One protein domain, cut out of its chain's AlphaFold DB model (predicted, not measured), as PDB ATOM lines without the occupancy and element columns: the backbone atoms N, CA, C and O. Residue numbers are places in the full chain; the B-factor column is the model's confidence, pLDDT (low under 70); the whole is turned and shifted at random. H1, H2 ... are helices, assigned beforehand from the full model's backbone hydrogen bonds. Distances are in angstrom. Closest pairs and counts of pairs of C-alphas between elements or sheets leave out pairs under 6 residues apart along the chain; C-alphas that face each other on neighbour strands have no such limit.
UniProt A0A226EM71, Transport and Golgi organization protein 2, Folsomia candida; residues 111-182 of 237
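This is residues 111 to 182 of the 237 residues of the protein "Transport and Golgi organization protein 2" of Folsomia candida (UniProt A0A226EM71). A long, slender helical hairpin of H1 and H2 makes one part of a rod, and the short helix H3 sits at the other end, beyond the start of H1. After H3, residues 170 to 182 have no named element and fold back toward the hairpin. The printed part has 72 residues with three named helices, H1, H2 and H3 in chain order, and no named strand; the class is all helix. The whole is loose, with a radius of gyration of the C-alphas of 15.9 A, and spans 50 by 16 by 15 A.

Start with H1, residues 113 to 131, and H2, residues 137 to 151, which form a helical hairpin. They touch, H1 with residues 121 to 129 alone; their closest C-alphas, those of His 129 and Leu 143, are 6.4 A apart. Their lines stand at a shallow tilt of 13 degrees, and they run opposite ways. Next look at H3, residues 161 to 169: it touches no helix. H1 and H3 are only just apart, with closest C-alphas at 8.0 A, and H2 and H3 are apart too. In H1, H2 and H3 every backbone O i to N i+4 pair is within hydrogen-bond range.

Find C-alpha 113 at (-33.294, -17.489, 30.721); from there H1 runs 27.0 A to C-alpha 131. H2 begins at C-alpha 137, at (-66.229, -21.915, 34.217), and runs 21.1 A to C-alpha 151. H3 ends at C-alpha 169, at (-18.905, -27.627, 33.977), 12.1 A from C-alpha 161.

The C-alphas farthest apart, those of Thr 136 and Gly 171, are 50.5 A from each other. The printed part has no cut. The link from H1 to H2 is tight, and that from H2 to H3 is short. The mean pLDDT of the printed part is 87.8; look for values under 70 at residues 133 to 135 and 173 to 175.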
ATOM      1  N   PRO A 111     -30.773 -18.545  37.602       91.31
ATOM      2  CA  PRO A 111     -31.756 -19.258  36.804       91.31
ATOM      3  C   PRO A 111     -31.361 -19.281  35.324       91.31
ATOM      4  O   PRO A 111     -30.552 -18.490  34.850       91.31
ATOM      5  N   PHE A 112     -31.975 -20.192  34.574       92.62
ATOM      6  CA  PHE A 112     -31.916 -20.161  33.112       92.62
ATOM      7  C   PHE A 112     -32.811 -19.048  32.572       92.62
ATOM      8  O   PHE A 112     -33.857 -18.768  33.160       92.62
ATOM      9  N   CYS A 113     -32.488 -18.504  31.400       95.25
ATOM     10  CA  CYS A 113     -33.294 -17.489  30.721       95.25
ATOM     11  C   CYS A 113     -34.738 -17.970  30.506       95.25
ATOM     12  O   CYS A 113     -35.691 -17.242  30.764       95.25
ATOM     13  N   LYS A 114     -34.930 -19.250  30.153       94.12
ATOM     14  CA  LYS A 114     -36.277 -19.839  30.011       94.12
ATOM     15  C   LYS A 114     -37.096 -19.866  31.305       94.12
ATOM     16  O   LYS A 114     -38.314 -19.985  31.252       94.12
ATOM     17  N   VAL A 115     -36.434 -19.837  32.463       92.50
ATOM     18  CA  VAL A 115     -37.096 -19.812  33.773       92.50
ATOM     19  C   VAL A 115     -37.534 -18.387  34.080       92.50
ATOM     20  O   VAL A 115     -38.684 -18.184  34.451       92.50
ATOM     21  N   THR A 116     -36.659 -17.399  33.873       93.62
ATOM     22  CA  THR A 116     -36.982 -15.986  34.116       93.62
ATOM     23  C   THR A 116     -38.036 -15.465  33.149       93.62
ATOM     24  O   THR A 116     -39.017 -14.862  33.573       93.62
ATOM     25  N   ASP A 117     -37.877 -15.738  31.855       94.25
ATOM     26  CA  ASP A 117     -38.833 -15.301  30.838       94.25
ATOM     27  C   ASP A 117     -40.152 -16.062  30.951       94.25
ATOM     28  O   ASP A 117     -41.215 -15.457  30.851       94.25
ATOM     29  N   GLY A 118     -40.099 -17.368  31.236       93.19
ATOM     30  CA  GLY A 118     -41.305 -18.154  31.474       93.19
ATOM     31  C   GLY A 118     -42.072 -17.711  32.722       93.19
ATOM     32  O   GLY A 118     -43.298 -17.758  32.731       93.19
ATOM     33  N   CYS A 119     -41.376 -17.237  33.764       92.56
ATOM     34  CA  CYS A 119     -42.020 -16.632  34.931       92.56
ATOM     35  C   CYS A 119     -42.786 -15.359  34.553       92.56
ATOM     36  O   CYS A 119     -43.916 -15.181  34.998       92.56
ATOM     37  N   ARG A 120     -42.190 -14.510  33.703       93.38
ATOM     38  CA  ARG A 120     -42.821 -13.282  33.205       93.38
ATOM     39  C   ARG A 120     -44.056 -13.584  32.353       93.38
ATOM     40  O   ARG A 120     -45.110 -13.013  32.597       93.38
ATOM     41  N   GLU A 121     -43.951 -14.519  31.409       94.31
ATOM     42  CA  GLU A 121     -45.080 -14.914  30.547       94.31
ATOM     43  C   GLU A 121     -46.242 -15.497  31.366       94.31
ATOM     44  O   GLU A 121     -47.410 -15.210  31.111       94.31
ATOM     45  N   PHE A 122     -45.943 -16.281  32.402       92.62
ATOM     46  CA  PHE A 122     -46.975 -16.767  33.310       92.62
ATOM     47  C   PHE A 122     -47.619 -15.666  34.135       92.62
ATOM     48  O   PHE A 122     -48.840 -15.650  34.253       92.62
ATOM     49  N   GLU A 123     -46.830 -14.753  34.695       90.00
ATOM     50  CA  GLU A 123     -47.361 -13.592  35.404       90.00
ATOM     51  C   GLU A 123     -48.319 -12.795  34.504       90.00
ATOM     52  O   GLU A 123     -49.419 -12.444  34.930       90.00
ATOM     53  N   GLU A 124     -47.970 -12.596  33.233       92.88
ATOM     54  CA  GLU A 124     -48.839 -11.958  32.239       92.88
ATOM     55  C   GLU A 124     -50.136 -12.747  31.989       92.88
ATOM     56  O   GLU A 124     -51.212 -12.142  31.933       92.88
ATOM     57  N   ILE A 125     -50.068 -14.082  31.886       91.50
ATOM     58  CA  ILE A 125     -51.249 -14.954  31.751       91.50
ATOM     59  C   ILE A 125     -52.168 -14.818  32.971       91.50
ATOM     60  O   ILE A 125     -53.377 -14.635  32.807       91.50
ATOM     61  N   ILE A 126     -51.612 -14.884  34.186       88.50
ATOM     62  CA  ILE A 126     -52.383 -14.790  35.432       88.50
ATOM     63  C   ILE A 126     -53.013 -13.404  35.583       88.50
ATOM     64  O   ILE A 126     -54.212 -13.303  35.842       88.50
ATOM     65  N   ASN A 127     -52.248 -12.335  35.367       86.62
ATOM     66  CA  ASN A 127     -52.752 -10.968  35.483       86.62
ATOM     67  C   ASN A 127     -53.842 -10.680  34.442       86.62
ATOM     68  O   ASN A 127     -54.851 -10.050  34.753       86.62
ATOM     69  N   SER A 128     -53.680 -11.190  33.221       89.12
ATOM     70  CA  SER A 128     -54.695 -11.069  32.171       89.12
ATOM     71  C   SER A 128     -55.986 -11.799  32.550       89.12
ATOM     72  O   SER A 128     -57.065 -11.233  32.384       89.12
ATOM     73  N   HIS A 129     -55.891 -13.010  33.115       85.19
ATOM     74  CA  HIS A 129     -57.043 -13.768  33.627       85.19
ATOM     75  C   HIS A 129     -57.776 -13.032  34.756       85.19
ATOM     76  O   HIS A 129     -58.991 -12.867  34.705       85.19
ATOM     77  N   ILE A 130     -57.037 -12.512  35.742       82.88
ATOM     78  CA  ILE A 130     -57.608 -11.743  36.862       82.88
ATOM     79  C   ILE A 130     -58.396 -10.524  36.358       82.88
ATOM     80  O   ILE A 130     -59.453 -10.208  36.899       82.88
ATOM     81  N   ASN A 131     -57.917  -9.870  35.299       82.12
ATOM     82  CA  ASN A 131     -58.537  -8.667  34.745       82.12
ATOM     83  C   ASN A 131     -59.742  -8.935  33.818       82.12
ATOM     84  O   ASN A 131     -60.415  -7.977  33.441       82.12
ATOM     85  N   SER A 132     -60.013 -10.185  33.418       76.88
ATOM     86  CA  SER A 132     -60.975 -10.525  32.347       76.88
ATOM     87  C   SER A 132     -62.211 -11.338  32.776       76.88
ATOM     88  O   SER A 132     -62.981 -11.724  31.903       76.88
ATOM     89  N   ASP A 133     -62.448 -11.485  34.088       65.31
ATOM     90  CA  ASP A 133     -63.537 -12.236  34.770       65.31
ATOM     91  C   ASP A 133     -63.130 -13.650  35.275       65.31
ATOM     92  O   ASP A 133     -63.432 -14.679  34.658       65.31
ATOM     93  N   PRO A 134     -62.422 -13.725  36.423       63.44
ATOM     94  CA  PRO A 134     -61.650 -14.899  36.833       63.44
ATOM     95  C   PRO A 134     -62.441 -16.048  37.479       63.44
ATOM     96  O   PRO A 134     -61.843 -17.090  37.745       63.44
ATOM     97  N   ALA A 135     -63.742 -15.888  37.754       65.69
ATOM     98  CA  ALA A 135     -64.522 -16.832  38.570       65.69
ATOM     99  C   ALA A 135     -65.590 -17.624  37.789       65.69
ATOM    100  O   ALA A 135     -66.443 -18.285  38.387       65.69
ATOM    101  N   THR A 136     -65.563 -17.578  36.456       76.62
ATOM    102  CA  THR A 136     -66.482 -18.354  35.613       76.62
ATOM    103  C   THR A 136     -65.850 -19.671  35.164       76.62
ATOM    104  O   THR A 136     -64.630 -19.813  35.059       76.62
ATOM    105  N   ARG A 137     -66.691 -20.662  34.836       77.56
ATOM    106  CA  ARG A 137     -66.229 -21.915  34.217       77.56
ATOM    107  C   ARG A 137     -65.455 -21.648  32.920       77.56
ATOM    108  O   ARG A 137     -64.451 -22.303  32.670       77.56
ATOM    109  N   GLU A 138     -65.924 -20.700  32.114       83.25
ATOM    110  CA  GLU A 138     -65.276 -20.296  30.863       83.25
ATOM    111  C   GLU A 138     -63.919 -19.627  31.109       83.25
ATOM    112  O   GLU A 138     -62.943 -19.951  30.430       83.25
ATOM    113  N   GLY A 139     -63.825 -18.773  32.132       83.19
ATOM    114  CA  GLY A 139     -62.567 -18.185  32.580       83.19
ATOM    115  C   GLY A 139     -61.554 -19.257  32.986       83.19
ATOM    116  O   GLY A 139     -60.424 -19.244  32.509       83.19
ATOM    117  N   ASN A 140     -61.957 -20.234  33.803       81.19
ATOM    118  CA  ASN A 140     -61.066 -21.322  34.227       81.19
ATOM    119  C   ASN A 140     -60.569 -22.177  33.049       81.19
ATOM    120  O   ASN A 140     -59.393 -22.542  32.995       81.19
ATOM    121  N   GLU A 141     -61.436 -22.466  32.076       87.06
ATOM    122  CA  GLU A 141     -61.042 -23.172  30.852       87.06
ATOM    123  C   GLU A 141     -60.088 -22.336  29.984       87.06
ATOM    124  O   GLU A 141     -59.109 -22.867  29.454       87.06
ATOM    125  N   THR A 142     -60.314 -21.022  29.897       89.94
ATOM    126  CA  THR A 142     -59.436 -20.079  29.190       89.94
ATOM    127  C   THR A 142     -58.058 -20.005  29.842       89.94
ATOM    128  O   THR A 142     -57.042 -20.131  29.154       89.94
ATOM    129  N   LEU A 143     -58.003 -19.883  31.172       87.62
ATOM    130  CA  LEU A 143     -56.765 -19.920  31.945       87.62
ATOM    131  C   LEU A 143     -55.997 -21.219  31.683       87.62
ATOM    132  O   LEU A 143     -54.822 -21.177  31.315       87.62
ATOM    133  N   LYS A 144     -56.666 -22.372  31.804       90.31
ATOM    134  CA  LYS A 144     -56.072 -23.686  31.519       90.31
ATOM    135  C   LYS A 144     -55.506 -23.754  30.099       90.31
ATOM    136  O   LYS A 144     -54.380 -24.216  29.914       90.31
ATOM    137  N   GLY A 145     -56.254 -23.278  29.102       93.88
ATOM    138  CA  GLY A 145     -55.821 -23.244  27.704       93.88
ATOM    139  C   GLY A 145     -54.575 -22.381  27.485       93.88
ATOM    140  O   GLY A 145     -53.626 -22.823  26.831       93.88
ATOM    141  N   ASN A 146     -54.540 -21.187  28.080       94.81
ATOM    142  CA  ASN A 146     -53.396 -20.276  28.002       94.81
ATOM    143  C   ASN A 146     -52.150 -20.865  28.676       94.81
ATOM    144  O   ASN A 146     -51.069 -20.856  28.087       94.81
ATOM    145  N   LEU A 147     -52.311 -21.457  29.861       95.00
ATOM    146  CA  LEU A 147     -51.232 -22.150  30.565       95.00
ATOM    147  C   LEU A 147     -50.713 -23.351  29.765       95.00
ATOM    148  O   LEU A 147     -49.504 -23.517  29.619       95.00
ATOM    149  N   LEU A 148     -51.595 -24.170  29.185       95.38
ATOM    150  CA  LEU A 148     -51.180 -25.308  28.362       95.38
ATOM    151  C   LEU A 148     -50.425 -24.856  27.105       95.38
ATOM    152  O   LEU A 148     -49.432 -25.480  26.726       95.38
ATOM    153  N   LYS A 149     -50.870 -23.767  26.469       96.69
ATOM    154  CA  LYS A 149     -50.179 -23.162  25.326       96.69
ATOM    155  C   LYS A 149     -48.774 -22.700  25.714       96.69
ATOM    156  O   LYS A 149     -47.825 -23.045  25.014       96.69
ATOM    157  N   PHE A 150     -48.639 -22.003  26.840       95.75
ATOM    158  CA  PHE A 150     -47.348 -21.613  27.408       95.75
ATOM    159  C   PHE A 150     -46.441 -22.831  27.653       95.75
ATOM    160  O   PHE A 150     -45.300 -22.874  27.194       95.75
ATOM    161  N   LEU A 151     -46.962 -23.889  28.283       94.19
ATOM    162  CA  LEU A 151     -46.199 -25.110  28.561       94.19
ATOM    163  C   LEU A 151     -45.752 -25.861  27.299       94.19
ATOM    164  O   LEU A 151     -44.768 -26.601  27.355       94.19
ATOM    165  N   LYS A 152     -46.457 -25.675  26.179       93.44
ATOM    166  CA  LYS A 152     -46.126 -26.220  24.853       93.44
ATOM    167  C   LYS A 152     -45.289 -25.261  23.994       93.44
ATOM    168  O   LYS A 152     -44.998 -25.580  22.842       93.44
ATOM    169  N   SER A 153     -44.870 -24.117  24.537       93.38
ATOM    170  CA  SER A 153     -44.055 -23.137  23.821       93.38
ATOM    171  C   SER A 153     -42.669 -23.691  23.478       93.38
ATOM    172  O   SER A 153     -41.882 -24.068  24.353       93.38
ATOM    173  N   ALA A 154     -42.363 -23.716  22.178       92.06
ATOM    174  CA  ALA A 154     -41.061 -24.098  21.634       92.06
ATOM    175  C   ALA A 154     -40.099 -22.901  21.481       92.06
ATOM    176  O   ALA A 154     -39.012 -23.057  20.919       92.06
ATOM    177  N   THR A 155     -40.483 -21.712  21.964       94.25
ATOM    178  CA  THR A 155     -39.634 -20.515  21.946       94.25
ATOM    179  C   THR A 155     -38.319 -20.797  22.663       94.25
ATOM    180  O   THR A 155     -38.306 -21.283  23.793       94.25
ATOM    181  N   LYS A 156     -37.200 -20.526  21.988       93.25
ATOM    182  CA  LYS A 156     -35.855 -20.712  22.539       93.25
ATOM    183  C   LYS A 156     -35.413 -19.446  23.262       93.25
ATOM    184  O   LYS A 156     -35.305 -18.395  22.641       93.25
ATOM    185  N   HIS A 157     -35.069 -19.578  24.535       93.25
ATOM    186  CA  HIS A 157     -34.511 -18.501  25.352       93.25
ATOM    187  C   HIS A 157     -32.980 -18.588  25.337       93.25
ATOM    188  O   HIS A 157     -32.359 -19.001  26.311       93.25
ATOM    189  N   TYR A 158     -32.379 -18.312  24.178       91.62
ATOM    190  CA  TYR A 158     -30.931 -18.362  23.949       91.62
ATOM    191  C   TYR A 158     -30.464 -17.046  23.297       91.62
ATOM    192  O   TYR A 158     -31.198 -16.538  22.445       91.62
ATOM    193  N   PRO A 159     -29.269 -16.499  23.608       93.50
ATOM    194  CA  PRO A 159     -28.197 -17.045  24.456       93.50
ATOM    195  C   PRO A 159     -28.566 -17.163  25.942       93.50
ATOM    196  O   PRO A 159     -29.353 -16.376  26.457       93.50
ATOM    197  N   ASP A 160     -27.992 -18.158  26.623       94.12
ATOM    198  CA  ASP A 160     -28.197 -18.406  28.056       94.12
ATOM    199  C   ASP A 160     -26.857 -18.754  28.717       94.12
ATOM    200  O   ASP A 160     -26.366 -19.883  28.644       94.12
ATOM    201  N   ALA A 161     -26.259 -17.754  29.368       93.31
ATOM    202  CA  ALA A 161     -24.932 -17.872  29.964       93.31
ATOM    203  C   ALA A 161     -24.865 -18.935  31.069       93.31
ATOM    204  O   ALA A 161     -23.815 -19.556  31.262       93.31
ATOM    205  N   GLN A 162     -25.969 -19.155  31.789       92.88
ATOM    206  CA  GLN A 162     -26.024 -20.134  32.864       92.88
ATOM    207  C   GLN A 162     -26.103 -21.557  32.310       92.88
ATOM    208  O   GLN A 162     -25.388 -22.433  32.802       92.88
ATOM    209  N   ILE A 163     -26.925 -21.797  31.282       91.25
ATOM    210  CA  ILE A 163     -26.945 -23.086  30.576       91.25
ATOM    211  C   ILE A 163     -25.557 -23.380  30.006       91.25
ATOM    212  O   ILE A 163     -25.037 -24.475  30.216       91.25
ATOM    213  N   ASP A 164     -24.931 -22.405  29.343       92.00
ATOM    214  CA  ASP A 164     -23.599 -22.581  28.762       92.00
ATOM    215  C   ASP A 164     -22.546 -22.892  29.835       92.00
ATOM    216  O   ASP A 164     -21.680 -23.745  29.635       92.00
ATOM    217  N   LYS A 165     -22.616 -22.225  30.993       91.00
ATOM    218  CA  LYS A 165     -21.743 -22.507  32.138       91.00
ATOM    219  C   LYS A 165     -21.951 -23.928  32.656       91.00
ATOM    220  O   LYS A 165     -20.980 -24.672  32.745       91.00
ATOM    221  N   GLN A 166     -23.190 -24.322  32.957       87.94
ATOM    222  CA  GLN A 166     -23.478 -25.661  33.480       87.94
ATOM    223  C   GLN A 166     -23.109 -26.768  32.486       87.94
ATOM    224  O   GLN A 166     -22.633 -27.824  32.894       87.94
ATOM    225  N   ALA A 167     -23.276 -26.526  31.185       87.56
ATOM    226  CA  ALA A 167     -22.857 -27.452  30.143       87.56
ATOM    227  C   ALA A 167     -21.338 -27.646  30.124       87.56
ATOM    228  O   ALA A 167     -20.872 -28.785  30.118       87.56
ATOM    229  N   ARG A 168     -20.569 -26.548  30.180       89.69
ATOM    230  CA  ARG A 168     -19.102 -26.602  30.276       89.69
ATOM    231  C   ARG A 168     -18.642 -27.325  31.538       89.69
ATOM    232  O   ARG A 168     -17.793 -28.205  31.436       89.69
ATOM    233  N   ASP A 169     -19.231 -26.999  32.688       87.62
ATOM    234  CA  ASP A 169     -18.905 -27.627  33.977       87.62
ATOM    235  C   ASP A 169     -19.184 -29.146  33.951       87.62
ATOM    236  O   ASP A 169     -18.466 -29.925  34.574       87.62
ATOM    237  N   ALA A 170     -20.186 -29.584  33.178       83.56
ATOM    238  CA  ALA A 170     -20.534 -30.990  32.972       83.56
ATOM    239  C   ALA A 170     -19.771 -31.679  31.818       83.56
ATOM    240  O   ALA A 170     -20.048 -32.840  31.513       83.56
ATOM    241  N   GLY A 171     -18.842 -30.991  31.143       85.62
ATOM    242  CA  GLY A 171     -18.104 -31.536  29.997       85.62
ATOM    243  C   GLY A 171     -18.955 -31.756  28.736       85.62
ATOM    244  O   GLY A 171     -18.591 -32.555  27.874       85.62
ATOM    245  N   ILE A 172     -20.097 -31.073  28.613       82.56
ATOM    246  CA  ILE A 172     -20.999 -31.163  27.460       82.56
ATOM    247  C   ILE A 172     -20.507 -30.219  26.355       82.56
ATOM    248  O   ILE A 172     -20.435 -29.007  26.541       82.56
ATOM    249  N   ILE A 173     -20.205 -30.785  25.183       67.00
ATOM    250  CA  ILE A 173     -19.625 -30.071  24.024       67.00
ATOM    251  C   ILE A 173     -20.703 -29.692  22.980       67.00
ATOM    252  O   ILE A 173     -20.475 -28.878  22.089       67.00
ATOM    253  N   ASN A 174     -21.902 -30.275  23.085       68.31
ATOM    254  CA  ASN A 174     -22.985 -30.115  22.111       68.31
ATOM    255  C   ASN A 174     -23.762 -28.795  22.275       68.31
ATOM    256  O   ASN A 174     -23.815 -28.248  23.378       68.31
ATOM    257  N   PRO A 175     -24.433 -28.301  21.211       65.31
ATOM    258  CA  PRO A 175     -25.230 -27.083  21.289       65.31
ATOM    259  C   PRO A 175     -26.404 -27.258  22.257       65.31
ATOM    260  O   PRO A 175     -27.341 -28.014  22.010       65.31
ATOM    261  N   VAL A 176     -26.361 -26.501  23.347       82.75
ATOM    262  CA  VAL A 176     -27.355 -26.506  24.430       82.75
ATOM    263  C   VAL A 176     -28.592 -25.654  24.150       82.75
ATOM    264  O   VAL A 176     -29.556 -25.682  24.913       82.75
ATOM    265  N   SER A 177     -28.616 -24.965  23.007       87.81
ATOM    266  CA  SER A 177     -29.730 -24.117  22.569       87.81
ATOM    267  C   SER A 177     -31.042 -24.869  22.320       87.81
ATOM    268  O   SER A 177     -32.088 -24.253  22.159       87.81
ATOM    269  N   GLU A 178     -31.031 -26.199  22.260       85.00
ATOM    270  CA  GLU A 178     -32.261 -26.999  22.166       85.00
ATOM    271  C   GLU A 178     -32.904 -27.257  23.528       85.00
ATOM    272  O   GLU A 178     -34.085 -27.584  23.614       85.00
ATOM    273  N   LEU A 179     -32.141 -27.073  24.606       87.38
ATOM    274  CA  LEU A 179     -32.618 -27.207  25.975       87.38
ATOM    275  C   LEU A 179     -33.171 -25.885  26.520       87.38
ATOM    276  O   LEU A 179     -33.592 -25.846  27.675       87.38
ATOM    277  N   THR A 180     -33.176 -24.808  25.729       91.31
ATOM    278  CA  THR A 180     -33.540 -23.453  26.176       91.31
ATOM    279  C   THR A 180     -35.008 -23.100  25.947       91.31
ATOM    280  O   THR A 180     -35.384 -21.958  26.176       91.31
ATOM    281  N   SER A 181     -35.861 -24.038  25.530       92.25
ATOM    282  CA  SER A 181     -37.315 -23.835  25.473       92.25
ATOM    283  C   SER A 181     -38.033 -24.378  26.713       92.25
ATOM    284  O   SER A 181     -37.502 -25.212  27.464       92.25
ATOM    285  N   VAL A 182     -39.264 -23.908  26.940       91.19
ATOM    286  CA  VAL A 182     -40.173 -24.487  27.944       91.19
ATOM    287  C   VAL A 182     -40.530 -25.917  27.536       91.19
ATOM    288  O   VAL A 182     -40.301 -26.851  28.317       91.19
TER     289      VAL A 182